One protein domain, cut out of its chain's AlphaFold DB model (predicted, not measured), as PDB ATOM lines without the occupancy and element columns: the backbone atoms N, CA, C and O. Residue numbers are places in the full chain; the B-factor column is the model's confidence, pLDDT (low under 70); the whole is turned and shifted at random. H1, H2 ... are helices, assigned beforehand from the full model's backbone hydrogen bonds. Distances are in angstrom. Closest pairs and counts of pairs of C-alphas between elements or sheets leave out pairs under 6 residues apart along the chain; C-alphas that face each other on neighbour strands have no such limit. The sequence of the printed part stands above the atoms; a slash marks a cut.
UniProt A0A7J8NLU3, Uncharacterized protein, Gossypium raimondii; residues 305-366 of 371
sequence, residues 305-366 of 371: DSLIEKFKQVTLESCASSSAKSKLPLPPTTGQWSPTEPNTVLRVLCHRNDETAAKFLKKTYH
ATOM      1  N   ASP A 305     116.564 179.970 133.614       97.81
ATOM      2  CA  ASP A 305     116.375 178.568 133.233       97.81
ATOM      3  C   ASP A 305     115.481 177.852 134.253       97.81
ATOM      4  O   ASP A 305     114.477 177.244 133.871       97.81
ATOM      5  N   SER A 306     115.746 178.023 135.549       97.81
ATOM      6  CA  SER A 306     114.889 177.523 136.629       97.81
ATOM      7  C   SER A 306     113.485 178.122 136.573       97.81
ATOM      8  O   SER A 306     112.505 177.412 136.793       97.81
ATOM      9  N   LEU A 307     113.350 179.410 136.236       97.81
ATOM     10  CA  LEU A 307     112.047 180.062 136.093       97.81
ATOM     11  C   LEU A 307     111.246 179.483 134.914       97.81
ATOM     12  O   LEU A 307     110.029 179.314 135.016       97.81
ATOM     13  N   ILE A 308     111.916 179.139 133.809       97.94
ATOM     14  CA  ILE A 308     111.301 178.445 132.669       97.94
ATOM     15  C   ILE A 308     110.861 177.030 133.063       97.94
ATOM     16  O   ILE A 308     109.750 176.631 132.710       97.94
ATOM     17  N   GLU A 309     111.687 176.269 133.784       96.81
ATOM     18  CA  GLU A 309     111.307 174.927 134.251       96.81
ATOM     19  C   GLU A 309     110.137 174.985 135.237       96.81
ATOM     20  O   GLU A 309     109.150 174.267 135.060       96.81
ATOM     21  N   LYS A 310     110.169 175.928 136.187       96.56
ATOM     22  CA  LYS A 310     109.045 176.200 137.090       96.56
ATOM     23  C   LYS A 310     107.774 176.514 136.308       96.56
ATOM     24  O   LYS A 310     106.737 175.922 136.584       96.56
ATOM     25  N   PHE A 311     107.849 177.392 135.304       96.50
ATOM     26  CA  PHE A 311     106.709 177.722 134.450       96.50
ATOM     27  C   PHE A 311     106.121 176.487 133.753       96.50
ATOM     28  O   PHE A 311     104.901 176.307 133.733       96.50
ATOM     29  N   LYS A 312     106.971 175.618 133.192       94.81
ATOM     30  CA  LYS A 312     106.526 174.368 132.557       94.81
ATOM     31  C   LYS A 312     105.814 173.466 133.555       94.81
ATOM     32  O   LYS A 312     104.739 172.967 133.234       94.81
ATOM     33  N   GLN A 313     106.388 173.290 134.743       93.25
ATOM     34  CA  GLN A 313     105.821 172.458 135.799       93.25
ATOM     35  C   GLN A 313     104.429 172.952 136.211       93.25
ATOM     36  O   GLN A 313     103.458 172.211 136.064       93.25
ATOM     37  N   VAL A 314     104.303 174.220 136.622       93.00
ATOM     38  CA  VAL A 314     103.014 174.764 137.097       93.00
ATOM     39  C   VAL A 314     101.952 174.783 135.995       93.00
ATOM     40  O   VAL A 314     100.765 174.588 136.259       93.00
ATOM     41  N   THR A 315     102.363 174.968 134.734       90.12
ATOM     42  CA  THR A 315     101.453 174.904 133.582       90.12
ATOM     43  C   THR A 315     100.943 173.483 133.354       90.12
ATOM     44  O   THR A 315      99.758 173.303 133.082       90.12
ATOM     45  N   LEU A 316     101.805 172.466 133.464       86.44
ATOM     46  CA  LEU A 316     101.413 171.061 133.303       86.44
ATOM     47  C   LEU A 316     100.487 170.598 134.430       86.44
ATOM     48  O   LEU A 316      99.477 169.955 134.152       86.44
ATOM     49  N   GLU A 317     100.790 170.975 135.673       84.75
ATOM     50  CA  GLU A 317      99.961 170.678 136.847       84.75
ATOM     51  C   GLU A 317      98.575 171.335 136.733       84.75
ATOM     52  O   GLU A 317      97.555 170.685 136.956       84.75
ATOM     53  N   SER A 318      98.518 172.591 136.278       77.94
ATOM     54  CA  SER A 318      97.256 173.327 136.097       77.94
ATOM     55  C   SER A 318      96.439 172.863 134.881       77.94
ATOM     56  O   SER A 318      95.231 173.080 134.824       77.94
ATOM     57  N   CYS A 319      97.075 172.240 133.883       66.06
ATOM     58  CA  CYS A 319      96.446 171.784 132.635       66.06
ATOM     59  C   CYS A 319      96.349 170.254 132.523       66.06
ATOM     60  O   CYS A 319      96.237 169.731 131.409       66.06
ATOM     61  N   ALA A 320      96.332 169.536 133.654       57.28
ATOM     62  CA  ALA A 320      96.290 168.070 133.739       57.28
ATOM     63  C   ALA A 320      95.131 167.388 132.963       57.28
ATOM     64  O   ALA A 320      95.120 166.169 132.812       57.28
ATOM     65  N   SER A 321      94.174 168.149 132.424       54.06
ATOM     66  CA  SER A 321      93.057 167.672 131.603       54.06
ATOM     67  C   SER A 321      93.301 167.664 130.081       54.06
ATOM     68  O   SER A 321      92.421 167.223 129.344       54.06
ATOM     69  N   SER A 322      94.459 168.112 129.564       51.84
ATOM     70  CA  SER A 322      94.721 168.157 128.108       51.84
ATOM     71  C   SER A 322      95.905 167.282 127.673       51.84
ATOM     72  O   SER A 322      97.000 167.752 127.373       51.84
ATOM     73  N   SER A 323      95.669 165.973 127.601       50.78
ATOM     74  CA  SER A 323      96.653 164.920 127.301       50.78
ATOM     75  C   SER A 323      97.028 164.748 125.813       50.78
ATOM     76  O   SER A 323      97.271 163.626 125.375       50.78
ATOM     77  N   ALA A 324      97.095 165.812 124.996       48.88
ATOM     78  CA  ALA A 324      97.290 165.609 123.547       48.88
ATOM     79  C   ALA A 324      98.029 166.695 122.739       48.88
ATOM     80  O   ALA A 324      97.949 166.673 121.509       48.88
ATOM     81  N   LYS A 325      98.758 167.650 123.339       51.50
ATOM     82  CA  LYS A 325      99.505 168.647 122.539       51.50
ATOM     83  C   LYS A 325     100.951 168.810 122.995       51.50
ATOM     84  O   LYS A 325     101.223 169.106 124.147       51.50
ATOM     85  N   SER A 326     101.877 168.723 122.041       58.69
ATOM     86  CA  SER A 326     103.321 168.977 122.197       58.69
ATOM     87  C   SER A 326     103.683 170.426 122.564       58.69
ATOM     88  O   SER A 326     104.861 170.758 122.688       58.69
ATOM     89  N   LYS A 327     102.690 171.314 122.707       71.25
ATOM     90  CA  LYS A 327     102.859 172.756 122.897       71.25
ATOM     91  C   LYS A 327     102.213 173.183 124.213       71.25
ATOM     92  O   LYS A 327     101.022 172.949 124.398       71.25
ATOM     93  N   LEU A 328     102.992 173.840 125.077       83.12
ATOM     94  CA  LEU A 328     102.511 174.433 126.330       83.12
ATOM     95  C   LEU A 328     101.339 175.391 126.040       83.12
ATOM     96  O   LEU A 328     101.495 176.278 125.189       83.12
ATOM     97  N   PRO A 329     100.175 175.226 126.693       87.88
ATOM     98  CA  PRO A 329      99.053 176.142 126.526       87.88
ATOM     99  C   PRO A 329      99.412 177.535 127.054       87.88
ATOM    100  O   PRO A 329     100.304 177.686 127.889       87.88
ATOM    101  N   LEU A 330      98.750 178.568 126.528       89.00
ATOM    102  CA  LEU A 330      98.855 179.914 127.086       89.00
ATOM    103  C   LEU A 330      97.928 179.987 128.312       89.00
ATOM    104  O   LEU A 330      96.728 179.765 128.138       89.00
ATOM    105  N   PRO A 331      98.442 180.274 129.519       90.62
ATOM    106  CA  PRO A 331      97.610 180.382 130.709       90.62
ATOM    107  C   PRO A 331      96.573 181.507 130.594       90.62
ATOM    108  O   PRO A 331      96.902 182.583 130.076       90.62
ATOM    109  N   PRO A 332      95.342 181.304 131.097       89.25
ATOM    110  CA  PRO A 332      94.351 182.369 131.177       89.25
ATOM    111  C   PRO A 332      94.842 183.493 132.098       89.25
ATOM    112  O   PRO A 332      95.603 183.259 133.031       89.25
ATOM    113  N   THR A 333      94.401 184.725 131.845       87.31
ATOM    114  CA  THR A 333      94.666 185.839 132.765       87.31
ATOM    115  C   THR A 333      93.552 185.875 133.804       87.31
ATOM    116  O   THR A 333      92.449 186.320 133.502       87.31
ATOM    117  N   THR A 334      93.824 185.365 135.003       80.69
ATOM    118  CA  THR A 334      92.840 185.249 136.096       80.69
ATOM    119  C   THR A 334      92.711 186.525 136.927       80.69
ATOM    120  O   THR A 334      91.736 186.679 137.655       80.69
ATOM    121  N   GLY A 335      93.694 187.432 136.844       77.44
ATOM    122  CA  GLY A 335      93.786 188.612 137.713       77.44
ATOM    123  C   GLY A 335      94.184 188.283 139.158       77.44
ATOM    124  O   GLY A 335      94.264 189.183 139.989       77.44
ATOM    125  N   GLN A 336      94.450 187.011 139.462       85.56
ATOM    126  CA  GLN A 336      94.985 186.568 140.742       85.56
ATOM    127  C   GLN A 336      96.471 186.270 140.583       85.56
ATOM    128  O   GLN A 336      96.865 185.545 139.672       85.56
ATOM    129  N   TRP A 337      97.281 186.822 141.484       93.38
ATOM    130  CA  TRP A 337      98.726 186.628 141.469       93.38
ATOM    131  C   TRP A 337      99.137 185.665 142.571       93.38
ATOM    132  O   TRP A 337      98.780 185.874 143.731       93.38
ATOM    133  N   SER A 338      99.895 184.632 142.210       94.12
ATOM    134  CA  SER A 338     100.538 183.732 143.165       94.12
ATOM    135  C   SER A 338     101.814 183.138 142.559       94.12
ATOM    136  O   SER A 338     101.918 183.007 141.336       94.12
ATOM    137  N   PRO A 339     102.794 182.721 143.377       94.19
ATOM    138  CA  PRO A 339     104.034 182.140 142.863       94.19
ATOM    139  C   PRO A 339     103.860 180.764 142.202       94.19
ATOM    140  O   PRO A 339     104.802 180.272 141.571       94.19
ATOM    141  N   THR A 340     102.699 180.126 142.371       93.06
ATOM    142  CA  THR A 340     102.331 178.832 141.776       93.06
ATOM    143  C   THR A 340     101.349 178.976 140.614       93.06
ATOM    144  O   THR A 340     101.057 177.997 139.934       93.06
ATOM    145  N   GLU A 341     100.856 180.186 140.350       94.00
ATOM    146  CA  GLU A 341      99.918 180.458 139.271       94.00
ATOM    147  C   GLU A 341     100.686 180.666 137.941       94.00
ATOM    148  O   GLU A 341     101.621 181.477 137.873       94.00
ATOM    149  N   PRO A 342     100.349 179.931 136.860       94.69
ATOM    150  CA  PRO A 342     101.138 179.963 135.628       94.69
ATOM    151  C   PRO A 342     101.205 181.331 134.929       94.69
ATOM    152  O   PRO A 342     102.241 181.662 134.347       94.69
ATOM    153  N   ASN A 343     100.138 182.138 134.952       95.12
ATOM    154  CA  ASN A 343     100.120 183.468 134.336       95.12
ATOM    155  C   ASN A 343     101.084 184.440 135.040       95.12
ATOM    156  O   ASN A 343     101.732 185.242 134.369       95.12
ATOM    157  N   THR A 344     101.248 184.320 136.355       97.12
ATOM    158  CA  THR A 344     102.165 185.104 137.186       97.12
ATOM    159  C   THR A 344     103.602 184.823 136.768       97.12
ATOM    160  O   THR A 344     104.327 185.739 136.382       97.12
ATOM    161  N   VAL A 345     103.998 183.545 136.726       97.31
ATOM    162  CA  VAL A 345     105.347 183.144 136.291       97.31
ATOM    163  C   VAL A 345     105.602 183.549 134.833       97.31
ATOM    164  O   VAL A 345     106.675 184.058 134.499       97.31
ATOM    165  N   LEU A 346     104.599 183.399 133.957       96.69
ATOM    166  CA  LEU A 346     104.679 183.858 132.570       96.69
ATOM    167  C   LEU A 346     104.924 185.368 132.473       96.69
ATOM    168  O   LEU A 346     105.720 185.803 131.641       96.69
ATOM    169  N   ARG A 347     104.255 186.173 133.302       96.81
ATOM    170  CA  ARG A 347     104.409 187.632 133.335       96.81
ATOM    171  C   ARG A 347     105.793 188.053 133.817       96.81
ATOM    172  O   ARG A 347     106.395 188.921 133.186       96.81
ATOM    173  N   VAL A 348     106.355 187.375 134.818       97.62
ATOM    174  CA  VAL A 348     107.759 187.584 135.219       97.62
ATOM    175  C   VAL A 348     108.701 187.297 134.044       97.62
ATOM    176  O   VAL A 348     109.562 188.117 133.734       97.62
ATOM    177  N   LEU A 349     108.500 186.193 133.311       97.31
ATOM    178  CA  LEU A 349     109.280 185.892 132.101       97.31
ATOM    179  C   LEU A 349     109.103 186.955 131.004       97.31
ATOM    180  O   LEU A 349     110.063 187.272 130.302       97.31
ATOM    181  N   CYS A 350     107.896 187.506 130.838       96.38
ATOM    182  CA  CYS A 350     107.603 188.550 129.850       96.38
ATOM    183  C   CYS A 350     108.400 189.831 130.109       96.38
ATOM    184  O   CYS A 350     108.910 190.427 129.154       96.38
ATOM    185  N   HIS A 351     108.537 190.204 131.384       95.88
ATOM    186  CA  HIS A 351     109.295 191.368 131.833       95.88
ATOM    187  C   HIS A 351     110.769 191.065 132.143       95.88
ATOM    188  O   HIS A 351     111.522 191.981 132.463       95.88
ATOM    189  N   ARG A 352     111.227 189.815 132.018       96.62
ATOM    190  CA  ARG A 352     112.631 189.448 132.228       96.62
ATOM    191  C   ARG A 352     113.508 189.981 131.093       96.62
ATOM    192  O   ARG A 352     113.389 189.560 129.938       96.62
ATOM    193  N   ASN A 353     114.462 190.849 131.425       94.69
ATOM    194  CA  ASN A 353     115.450 191.386 130.485       94.69
ATOM    195  C   ASN A 353     116.593 190.390 130.215       94.69
ATOM    196  O   ASN A 353     117.758 190.663 130.496       94.69
ATOM    197  N   ASP A 354     116.253 189.225 129.667       94.38
ATOM    198  CA  ASP A 354     117.199 188.151 129.374       94.38
ATOM    199  C   ASP A 354     116.969 187.537 127.980       94.38
ATOM    200  O   ASP A 354     115.847 187.475 127.465       94.38
ATOM    201  N   GLU A 355     118.047 187.080 127.333       94.19
ATOM    202  CA  GLU A 355     117.947 186.480 126.001       94.19
ATOM    203  C   GLU A 355     117.249 185.121 126.003       94.19
ATOM    204  O   GLU A 355     116.531 184.815 125.044       94.19
ATOM    205  N   THR A 356     117.468 184.305 127.031       96.25
ATOM    206  CA  THR A 356     116.894 182.964 127.144       96.25
ATOM    207  C   THR A 356     115.385 183.065 127.324       96.25
ATOM    208  O   THR A 356     114.642 182.455 126.547       96.25
ATOM    209  N   ALA A 357     114.919 183.950 128.212       96.38
ATOM    210  CA  ALA A 357     113.493 184.256 128.378       96.38
ATOM    211  C   ALA A 357     112.861 184.738 127.060       96.38
ATOM    212  O   ALA A 357     111.854 184.199 126.591       96.38
ATOM    213  N   ALA A 358     113.496 185.702 126.384       95.44
ATOM    214  CA  ALA A 358     112.979 186.242 125.131       95.44
ATOM    215  C   ALA A 358     112.937 185.202 123.991       95.44
ATOM    216  O   ALA A 358     112.026 185.243 123.154       95.44
ATOM    217  N   LYS A 359     113.909 184.281 123.917       96.12
ATOM    218  CA  LYS A 359     113.924 183.174 122.941       96.12
ATOM    219  C   LYS A 359     112.832 182.152 123.258       96.12
ATOM    220  O   LYS A 359     112.113 181.754 122.339       96.12
ATOM    221  N   PHE A 360     112.671 181.790 124.530       96.25
ATOM    222  CA  PHE A 360     111.618 180.893 125.001       96.25
ATOM    223  C   PHE A 360     110.226 181.422 124.633       96.25
ATOM    224  O   PHE A 360     109.495 180.765 123.892       96.25
ATOM    225  N   LEU A 361     109.893 182.655 125.029       96.19
ATOM    226  CA  LEU A 361     108.584 183.264 124.759       96.19
ATOM    227  C   LEU A 361     108.285 183.402 123.261       96.19
ATOM    228  O   LEU A 361     107.153 183.189 122.819       96.19
ATOM    229  N   LYS A 362     109.308 183.714 122.450       95.50
ATOM    230  CA  LYS A 362     109.179 183.751 120.987       95.50
ATOM    231  C   LYS A 362     108.833 182.370 120.425       95.50
ATOM    232  O   LYS A 362     107.951 182.277 119.580       95.50
ATOM    233  N   LYS A 363     109.533 181.318 120.858       94.94
ATOM    234  CA  LYS A 363     109.364 179.954 120.335       94.94
ATOM    235  C   LYS A 363     108.040 179.330 120.782       94.94
ATOM    236  O   LYS A 363     107.361 178.700 119.975       94.94
ATOM    237  N   THR A 364     107.669 179.517 122.045       93.62
ATOM    238  CA  THR A 364     106.490 178.878 122.644       93.62
ATOM    239  C   THR A 364     105.197 179.587 122.232       93.62
ATOM    240  O   THR A 364     104.255 178.941 121.771       93.62
ATOM    241  N   TYR A 365     105.165 180.921 122.309       94.19
ATOM    242  CA  TYR A 365     103.927 181.703 122.189       94.19
ATOM    243  C   TYR A 365     103.932 182.742 121.065       94.19
ATOM    244  O   TYR A 365     102.899 183.344 120.808       94.19
ATOM    245  N   HIS A 366     105.050 182.925 120.353       93.44
ATOM    246  CA  HIS A 366     105.189 183.933 119.291       93.44
ATOM    247  C   HIS A 366     104.948 185.370 119.779       93.44
ATOM    248  O   HIS A 366     104.552 186.230 118.996       93.44
TER     249      HIS A 366
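What this domain is: This is residues 305 to 366 of the 371 residues of an uncharacterized protein of Gossypium raimondii (UniProt A0A7J8NLU3). Three short helices make a small triangle: H1 and H2 are side by side as a helical hairpin, and H3 folds back after H2 to pack on it. A long loop, residues 319 to 341, swings out from the end of H1 and returns to the beginning of H2; within it residues 320 to 326 stick out. The printed part has 62 residues, with three named helices in the order H1, H2, H3 and no named strand; the class is all helix. The whole is compact, with a radius of gyration of the C-alphas of 11.3 A, and spans 32 by 26 by 19 A.

Where its parts are: H1, residues 305 to 318, begins with C-alpha 305 at (116.375, 178.568, 133.233) and is 20.0 A long from first to last C-alpha. H2, residues 342 to 351, begins with C-alpha 342 at (101.138, 179.963, 135.628) and is 14.5 A long. H3, residues 355 to 365, is 15.3 A long and ends with C-alpha 365 at (103.927, 181.703, 122.189).

How they stand to each other: H1 and H2 touch, their closest C-alphas being those of Thr 315 and Pro 342, 5.5 A apart. This hairpin runs opposite ways at a shallow tilt of 28 degrees. H2 and H3 touch, closest at the C-alphas of Leu 349 and Ala 357, 5.9 A apart, and run opposite ways at a steep tilt of 49 degrees. H1 and H3 are close but not clearly touching; their closest C-alphas, those of Asp 305 and Thr 356, are 7.5 A apart. In H1, H2 and H3 every O i to N i+4 pair is within hydrogen-bond range.

The domain as a whole: The two C-alphas farthest apart are those of Ser 321 and Asn 353, 32.6 A. The printed part has no cut. The link from H1 to H2 is long, with 23 residues, and that from H2 to H3 is tight, with 3. The mean pLDDT of the printed part is 87.8; residues 319 to 326 are under 70.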